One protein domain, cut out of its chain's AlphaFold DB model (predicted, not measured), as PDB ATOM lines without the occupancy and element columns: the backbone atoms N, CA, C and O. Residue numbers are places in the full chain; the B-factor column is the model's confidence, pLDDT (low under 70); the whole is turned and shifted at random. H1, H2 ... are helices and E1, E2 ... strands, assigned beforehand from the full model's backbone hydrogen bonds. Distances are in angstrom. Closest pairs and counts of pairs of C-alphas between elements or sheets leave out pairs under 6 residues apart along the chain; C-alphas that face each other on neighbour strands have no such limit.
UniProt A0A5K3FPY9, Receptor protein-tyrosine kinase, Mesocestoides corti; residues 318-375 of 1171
ATOM      1  N   VAL A 318     -45.180  13.456  -8.133       89.19
ATOM      2  CA  VAL A 318     -45.017  13.317  -9.591       89.19
ATOM      3  C   VAL A 318     -45.794  12.108 -10.110       89.19
ATOM      4  O   VAL A 318     -45.964  11.136  -9.379       89.19
ATOM      5  N   SER A 319     -46.279  12.136 -11.357       91.12
ATOM      6  CA  SER A 319     -46.934  10.953 -11.939       91.12
ATOM      7  C   SER A 319     -45.929   9.818 -12.171       91.12
ATOM      8  O   SER A 319     -44.710  10.035 -12.163       91.12
ATOM      9  N   ARG A 320     -46.436   8.604 -12.428       88.75
ATOM     10  CA  ARG A 320     -45.616   7.430 -12.777       88.75
ATOM     11  C   ARG A 320     -44.671   7.738 -13.944       88.75
ATOM     12  O   ARG A 320     -43.476   7.472 -13.875       88.75
ATOM     13  N   GLU A 321     -45.204   8.354 -14.991       88.88
ATOM     14  CA  GLU A 321     -44.493   8.746 -16.208       88.88
ATOM     15  C   GLU A 321     -43.476   9.845 -15.899       88.88
ATOM     16  O   GLU A 321     -42.312   9.730 -16.269       88.88
ATOM     17  N   THR A 322     -43.888  10.890 -15.169       88.56
ATOM     18  CA  THR A 322     -42.988  11.985 -14.782       88.56
ATOM     19  C   THR A 322     -41.794  11.469 -13.980       88.56
ATOM     20  O   THR A 322     -40.682  11.922 -14.224       88.56
ATOM     21  N   CYS A 323     -41.983  10.500 -13.079       88.69
ATOM     22  CA  CYS A 323     -40.871   9.847 -12.389       88.69
ATOM     23  C   CYS A 323     -39.961   9.088 -13.371       88.69
ATOM     24  O   CYS A 323     -38.773   9.386 -13.482       88.69
ATOM     25  N   LEU A 324     -40.525   8.144 -14.133       86.94
ATOM     26  CA  LEU A 324     -39.760   7.224 -14.982       86.94
ATOM     27  C   LEU A 324     -39.079   7.883 -16.194       86.94
ATOM     28  O   LEU A 324     -38.179   7.274 -16.780       86.94
ATOM     29  N   PHE A 325     -39.480   9.102 -16.563       84.50
ATOM     30  CA  PHE A 325     -38.844   9.917 -17.603       84.50
ATOM     31  C   PHE A 325     -37.991  11.083 -17.071       84.50
ATOM     32  O   PHE A 325     -37.286  11.699 -17.869       84.50
ATOM     33  N   LYS A 326     -37.997  11.404 -15.762       81.69
ATOM     34  CA  LYS A 326     -37.109  12.452 -15.217       81.69
ATOM     35  C   LYS A 326     -35.667  11.919 -15.202       81.69
ATOM     36  O   LYS A 326     -35.436  10.865 -14.602       81.69
ATOM     37  N   PRO A 327     -34.698  12.600 -15.842       79.94
ATOM     38  CA  PRO A 327     -33.305  12.177 -15.818       79.94
ATOM     39  C   PRO A 327     -32.686  12.417 -14.436       79.94
ATOM     40  O   PRO A 327     -33.049  13.371 -13.740       79.94
ATOM     41  N   ILE A 328     -31.734  11.573 -14.040       75.12
ATOM     42  CA  ILE A 328     -30.998  11.730 -12.778       75.12
ATOM     43  C   ILE A 328     -30.012  12.912 -12.909       75.12
ATOM     44  O   ILE A 328     -29.226  12.936 -13.862       75.12
ATOM     45  N   PRO A 329     -30.020  13.906 -11.994       68.75
ATOM     46  CA  PRO A 329     -29.043  14.995 -12.002       68.75
ATOM     47  C   PRO A 329     -27.603  14.481 -11.906       68.75
ATOM     48  O   PRO A 329     -27.317  13.551 -11.153       68.75
ATOM     49  N   LYS A 330     -26.675  15.123 -12.625       63.97
ATOM     50  CA  LYS A 330     -25.256  14.721 -12.641       63.97
ATOM     51  C   LYS A 330     -24.608  14.774 -11.257       63.97
ATOM     52  O   LYS A 330     -23.857  13.872 -10.917       63.97
ATOM     53  N   ASP A 331     -24.970  15.760 -10.442       58.94
ATOM     54  CA  ASP A 331     -24.473  15.912  -9.066       58.94
ATOM     55  C   ASP A 331     -24.831  14.700  -8.184       58.94
ATOM     56  O   ASP A 331     -24.067  14.312  -7.304       58.94
ATOM     57  N   LEU A 332     -25.976  14.062  -8.464       61.84
ATOM     58  CA  LEU A 332     -26.389  12.809  -7.833       61.84
ATOM     59  C   LEU A 332     -25.593  11.611  -8.362       61.84
ATOM     60  O   LEU A 332     -25.215  10.737  -7.592       61.84
ATOM     61  N   LEU A 333     -25.345  11.548  -9.673       60.75
ATOM     62  CA  LEU A 333     -24.538  10.476 -10.262       60.75
ATOM     63  C   LEU A 333     -23.115  10.490  -9.684       60.75
ATOM     64  O   LEU A 333     -22.634   9.443  -9.271       60.75
ATOM     65  N   LEU A 334     -22.507  11.668  -9.515       52.12
ATOM     66  CA  LEU A 334     -21.181  11.828  -8.904       52.12
ATOM     67  C   LEU A 334     -21.102  11.309  -7.453       52.12
ATOM     68  O   LEU A 334     -20.065  10.779  -7.055       52.12
ATOM     69  N   SER A 335     -22.174  11.408  -6.654       47.62
ATOM     70  CA  SER A 335     -22.196  10.829  -5.296       47.62
ATOM     71  C   SER A 335     -22.401   9.304  -5.296       47.62
ATOM     72  O   SER A 335     -21.935   8.603  -4.393       47.62
ATOM     73  N   LEU A 336     -23.036   8.774  -6.345       49.50
ATOM     74  CA  LEU A 336     -23.331   7.351  -6.548       49.50
ATOM     75  C   LEU A 336     -22.212   6.605  -7.316       49.50
ATOM     76  O   LEU A 336     -22.098   5.382  -7.215       49.50
ATOM     77  N   GLU A 337     -21.324   7.324  -8.007       41.25
ATOM     78  CA  GLU A 337     -20.154   6.805  -8.745       41.25
ATOM     79  C   GLU A 337     -19.052   6.201  -7.850       41.25
ATOM     80  O   GLU A 337     -18.132   5.544  -8.346       41.25
ATOM     81  N   SER A 338     -19.192   6.300  -6.522       40.06
ATOM     82  CA  SER A 338     -18.474   5.432  -5.574       40.06
ATOM     83  C   SER A 338     -18.772   3.935  -5.801       40.06
ATOM     84  O   SER A 338     -17.954   3.079  -5.460       40.06
ATOM     85  N   THR A 339     -19.887   3.610  -6.469       37.38
ATOM     86  CA  THR A 339     -20.170   2.290  -7.050       37.38
ATOM     87  C   THR A 339     -20.003   2.288  -8.574       37.38
ATOM     88  O   THR A 339     -20.934   2.575  -9.321       37.38
ATOM     89  N   ARG A 340     -18.812   1.905  -9.059       38.09
ATOM     90  CA  ARG A 340     -18.569   1.677 -10.496       38.09
ATOM     91  C   ARG A 340     -19.359   0.464 -11.006       38.09
ATOM     92  O   ARG A 340     -19.075  -0.662 -10.600       38.09
ATOM     93  N   LEU A 341     -20.253   0.688 -11.967       36.38
ATOM     94  CA  LEU A 341     -20.823  -0.333 -12.854       36.38
ATOM     95  C   LEU A 341     -20.856   0.193 -14.297       36.38
ATOM     96  O   LEU A 341     -21.010   1.390 -14.527       36.38
ATOM     97  N   SER A 342     -20.661  -0.707 -15.256       33.47
ATOM     98  CA  SER A 342     -20.462  -0.421 -16.681       33.47
ATOM     99  C   SER A 342     -21.758  -0.178 -17.469       33.47
ATOM    100  O   SER A 342     -22.780  -0.813 -17.213       33.47
ATOM    101  N   ASP A 343     -21.672   0.705 -18.473       36.12
ATOM    102  CA  ASP A 343     -22.444   0.798 -19.734       36.12
ATOM    103  C   ASP A 343     -23.983   0.655 -19.752       36.12
ATOM    104  O   ASP A 343     -24.585   0.659 -20.824       36.12
ATOM    105  N   SER A 344     -24.670   0.603 -18.610       47.16
ATOM    106  CA  SER A 344     -26.143   0.649 -18.567       47.16
ATOM    107  C   SER A 344     -26.712   1.219 -17.261       47.16
ATOM    108  O   SER A 344     -27.728   0.749 -16.747       47.16
ATOM    109  N   LEU A 345     -26.085   2.276 -16.730       50.28
ATOM    110  CA  LEU A 345     -26.692   3.094 -15.674       50.28
ATOM    111  C   LEU A 345     -28.085   3.583 -16.132       50.28
ATOM    112  O   LEU A 345     -28.183   4.215 -17.189       50.28
ATOM    113  N   PRO A 346     -29.170   3.312 -15.376       52.72
ATOM    114  CA  PRO A 346     -30.489   3.827 -15.712       52.72
ATOM    115  C   PRO A 346     -30.461   5.356 -15.709       52.72
ATOM    116  O   PRO A 346     -30.225   5.975 -14.678       52.72
ATOM    117  N   VAL A 347     -30.717   5.969 -16.866       61.16
ATOM    118  CA  VAL A 347     -30.629   7.432 -17.036       61.16
ATOM    119  C   VAL A 347     -31.704   8.177 -16.223       61.16
ATOM    120  O   VAL A 347     -31.554   9.365 -15.935       61.16
ATOM    121  N   ASN A 348     -32.768   7.475 -15.814       78.75
ATOM    122  CA  ASN A 348     -33.977   8.043 -15.221       78.75
ATOM    123  C   ASN A 348     -34.311   7.420 -13.856       78.75
ATOM    124  O   ASN A 348     -33.977   6.262 -13.595       78.75
ATOM    125  N   PHE A 349     -35.066   8.153 -13.033       83.44
ATOM    126  CA  PHE A 349     -35.524   7.693 -11.715       83.44
ATOM    127  C   PHE A 349     -36.345   6.390 -11.779       83.44
ATOM    128  O   PHE A 349     -36.942   6.033 -12.801       83.44
ATOM    129  N   SER A 350     -36.332   5.655 -10.669       87.31
ATOM    130  CA  SER A 350     -37.016   4.381 -10.428       87.31
ATOM    131  C   SER A 350     -38.154   4.563  -9.421       87.31
ATOM    132  O   SER A 350     -38.132   5.491  -8.615       87.31
ATOM    133  N   ILE A 351     -39.130   3.659  -9.418       88.25
ATOM    134  CA  ILE A 351     -40.243   3.682  -8.456       88.25
ATOM    135  C   ILE A 351     -40.042   2.597  -7.400       88.25
ATOM    136  O   ILE A 351     -39.907   1.426  -7.747       88.25
ATOM    137  N   GLN A 352     -40.061   2.960  -6.117       86.25
ATOM    138  CA  GLN A 352     -39.996   2.014  -5.003       86.25
ATOM    139  C   GLN A 352     -41.071   2.337  -3.961       86.25
ATOM    140  O   GLN A 352     -40.995   3.346  -3.260       86.25
ATOM    141  N   GLY A 353     -42.088   1.476  -3.856       85.12
ATOM    142  CA  GLY A 353     -43.270   1.762  -3.040       85.12
ATOM    143  C   GLY A 353     -43.963   3.039  -3.524       85.12
ATOM    144  O   GLY A 353     -44.299   3.144  -4.700       85.12
ATOM    145  N   ASN A 354     -44.130   4.019  -2.630       86.19
ATOM    146  CA  ASN A 354     -44.691   5.333  -2.964       86.19
ATOM    147  C   ASN A 354     -43.634   6.370  -3.405       86.19
ATOM    148  O   ASN A 354     -43.983   7.519  -3.657       86.19
ATOM    149  N   ALA A 355     -42.348   6.010  -3.481       86.56
ATOM    150  CA  ALA A 355     -41.255   6.955  -3.707       86.56
ATOM    151  C   ALA A 355     -40.664   6.878  -5.123       86.56
ATOM    152  O   ALA A 355     -40.471   5.797  -5.686       86.56
ATOM    153  N   CYS A 356     -40.317   8.044  -5.667       88.50
ATOM    154  CA  CYS A 356     -39.528   8.207  -6.880       88.50
ATOM    155  C   CYS A 356     -38.046   8.364  -6.493       88.50
ATOM    156  O   CYS A 356     -37.611   9.434  -6.057       88.50
ATOM    157  N   VAL A 357     -37.274   7.283  -6.613       84.38
ATOM    158  CA  VAL A 357     -35.891   7.163  -6.121       84.38
ATOM    159  C   VAL A 357     -34.881   7.139  -7.275       84.38
ATOM    160  O   VAL A 357     -35.172   6.560  -8.321       84.38
ATOM    161  N   PRO A 358     -33.684   7.738  -7.139       76.19
ATOM    162  CA  PRO A 358     -32.691   7.735  -8.216       76.19
ATOM    163  C   PRO A 358     -32.186   6.312  -8.509       76.19
ATOM    164  O   PRO A 358     -32.148   5.889  -9.662       76.19
ATOM    165  N   ILE A 359     -31.885   5.540  -7.462       74.94
ATOM    166  CA  ILE A 359     -31.483   4.129  -7.523       74.94
ATOM    167  C   ILE A 359     -32.331   3.343  -6.514       74.94
ATOM    168  O   ILE A 359     -32.695   3.873  -5.463       74.94
ATOM    169  N   CYS A 360     -32.661   2.091  -6.838       77.69
ATOM    170  CA  CYS A 360     -33.352   1.181  -5.923       77.69
ATOM    171  C   CYS A 360     -32.524   0.918  -4.655       77.69
ATOM    172  O   CYS A 360     -31.305   0.760  -4.720       77.69
ATOM    173  N   ALA A 361     -33.185   0.827  -3.501       73.25
ATOM    174  CA  ALA A 361     -32.523   0.523  -2.237       73.25
ATOM    175  C   ALA A 361     -31.899  -0.888  -2.227       73.25
ATOM    176  O   ALA A 361     -32.298  -1.777  -2.984       73.25
ATOM    177  N   LYS A 362     -30.936  -1.110  -1.323       63.31
ATOM    178  CA  LYS A 362     -30.255  -2.402  -1.148       63.31
ATOM    179  C   LYS A 362     -31.275  -3.542  -0.983       63.31
ATOM    180  O   LYS A 362     -32.185  -3.440  -0.167       63.31
ATOM    181  N   GLY A 363     -31.105  -4.619  -1.754       63.78
ATOM    182  CA  GLY A 363     -32.037  -5.757  -1.795       63.78
ATOM    183  C   GLY A 363     -33.155  -5.648  -2.843       63.78
ATOM    184  O   GLY A 363     -33.986  -6.548  -2.924       63.78
ATOM    185  N   PHE A 364     -33.173  -4.587  -3.658       71.50
ATOM    186  CA  PHE A 364     -34.132  -4.396  -4.748       71.50
ATOM    187  C   PHE A 364     -33.416  -4.129  -6.079       71.50
ATOM    188  O   PHE A 364     -32.360  -3.496  -6.115       71.50
ATOM    189  N   ARG A 365     -34.015  -4.564  -7.194       69.69
ATOM    190  CA  ARG A 365     -33.506  -4.336  -8.560       69.69
ATOM    191  C   ARG A 365     -34.506  -3.565  -9.415       69.69
ATOM    192  O   ARG A 365     -35.708  -3.819  -9.341       69.69
ATOM    193  N   ARG A 366     -34.017  -2.680 -10.289       75.56
ATOM    194  CA  ARG A 366     -34.864  -2.012 -11.288       75.56
ATOM    195  C   ARG A 366     -35.348  -3.041 -12.317       75.56
ATOM    196  O   ARG A 366     -34.556  -3.776 -12.905       75.56
ATOM    197  N   SER A 367     -36.655  -3.096 -12.525       79.06
ATOM    198  CA  SER A 367     -37.308  -3.863 -13.588       79.06
ATOM    199  C   SER A 367     -37.301  -3.107 -14.922       79.06
ATOM    200  O   SER A 367     -37.054  -1.901 -14.974       79.06
ATOM    201  N   SER A 368     -37.632  -3.792 -16.019       76.88
ATOM    202  CA  SER A 368     -37.816  -3.160 -17.335       76.88
ATOM    203  C   SER A 368     -38.946  -2.119 -17.358       76.88
ATOM    204  O   SER A 368     -38.889  -1.188 -18.154       76.88
ATOM    205  N   SER A 369     -39.933  -2.222 -16.459       78.00
ATOM    206  CA  SER A 369     -41.001  -1.228 -16.267       78.00
ATOM    207  C   SER A 369     -40.598  -0.044 -15.374       78.00
ATOM    208  O   SER A 369     -41.411   0.864 -15.184       78.00
ATOM    209  N   GLY A 370     -39.369  -0.039 -14.837       78.00
ATOM    210  CA  GLY A 370     -38.805   1.029 -14.005       78.00
ATOM    211  C   GLY A 370     -39.088   0.931 -12.501       78.00
ATOM    212  O   GLY A 370     -38.632   1.778 -11.736       78.00
ATOM    213  N   GLU A 371     -39.802  -0.105 -12.063       85.62
ATOM    214  CA  GLU A 371     -40.119  -0.357 -10.653       85.62
ATOM    215  C   GLU A 371     -39.035  -1.201  -9.970       85.62
ATOM    216  O   GLU A 371     -38.454  -2.104 -10.577       85.62
ATOM    217  N   CYS A 372     -38.765  -0.910  -8.701       84.50
ATOM    218  CA  CYS A 372     -37.814  -1.612  -7.852       84.50
ATOM    219  C   CYS A 372     -38.472  -2.858  -7.252       84.50
ATOM    220  O   CYS A 372     -39.246  -2.764  -6.299       84.50
ATOM    221  N   LEU A 373     -38.159  -4.025  -7.809       81.44
ATOM    222  CA  LEU A 373     -38.670  -5.312  -7.339       81.44
ATOM    223  C   LEU A 373     -37.752  -5.892  -6.254       81.44
ATOM    224  O   LEU A 373     -36.532  -5.752  -6.392       81.44
ATOM    225  N   PRO A 374     -38.297  -6.561  -5.216       69.00
ATOM    226  CA  PRO A 374     -37.492  -7.334  -4.278       69.00
ATOM    227  C   PRO A 374     -36.632  -8.352  -5.024       69.00
ATOM    228  O   PRO A 374     -37.059  -8.944  -6.019       69.00
ATOM    229  N   CYS A 375     -35.414  -8.548  -4.545       65.50
ATOM    230  CA  CYS A 375     -34.548  -9.602  -5.031       65.50
ATOM    231  C   CYS A 375     -34.833 -10.911  -4.285       65.50
ATOM    232  O   CYS A 375     -34.804 -10.935  -3.056       65.50
TER     233      CYS A 375
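This is residues 318 to 375 of the 1171 residues of the protein "Receptor protein-tyrosine kinase" of Mesocestoides corti (UniProt A0A5K3FPY9). Two small strand hairpins, E1-E2 and E3-E4, lie next to each other, and the short helix H1 packs on E1-E2, which lies between H1 and E3-E4. A second short helix, H2, lies well away from H1 and the second hairpin, and residues 337 to 344 of the loop after it stick out. The printed part has 58 residues with two named helices and four named strands, in the order H1 H2 E1 E2 E3 E4, and each sheet has two antiparallel strands. The class is mixed, helices and strands, with 25 residues, under half, in named elements. The whole is compact, with a radius of gyration of the C-alphas of 11.0 A and spans of 27 by 25 by 17 A.

E1, residues 350 to 352, and E2, residues 355 to 357, form a hairpin of antiparallel strands, with 139 degrees between their directions. N 350 and O 357 are 2.8 A apart, and N 355 and O 352 are 3.0 A apart, both within hydrogen-bond range. H1, residues 320 to 325, has 5 pairs of C-alphas within 8 A of E1, the closest being those of Leu 324 and Ser 350, at 6.0 A. Its closest C-alphas to E2 are those of Cys 323 and Cys 356, at 5.9 A. E3, residues 364 to 366, and E4, residues 372 to 374, form the second antiparallel hairpin, at 142 degrees, with N 365 and O 373 within hydrogen-bond range at 2.9 A. The closest C-alphas of E1 and E4 are those of Gln 352 and Cys 372, at 5.1 A. The closest of E1 and E3 are those of Ser 350 and Arg 366, at 6.8 A. H2, residues 330 to 336, is apart from H1, E2, E3 and E4. In H1 every O i to N i+4 pair is within hydrogen-bond range; in H2, 2 of 3 are.

E1 begins at C-alpha 350, (-37.016, 4.381, -10.428). H1 measures 8.7 A from first to last C-alpha and begins at C-alpha 320, (-45.616, 7.430, -12.777). H2 measures 9.8 A. The strands E1, E2, E3 and E4 measure 6.6 A, 5.9 A, 7.0 A and 6.8 A, and E4 ends at C-alpha 374, (-37.492, -7.334, -4.278).

The two C-alphas farthest apart are those of Ser 319 and Arg 340, at 29.9 A. The printed part has no cut. The link from H2 to E1, 13 residues, is long; that from E2 to E3 is short, and the others are tight. Residues 337 to 344 stand free. Mean pLDDT of the printed part is 70.3, and it is under 70 at residues 329 to 347, 362 to 363, 365 and 374 to 375.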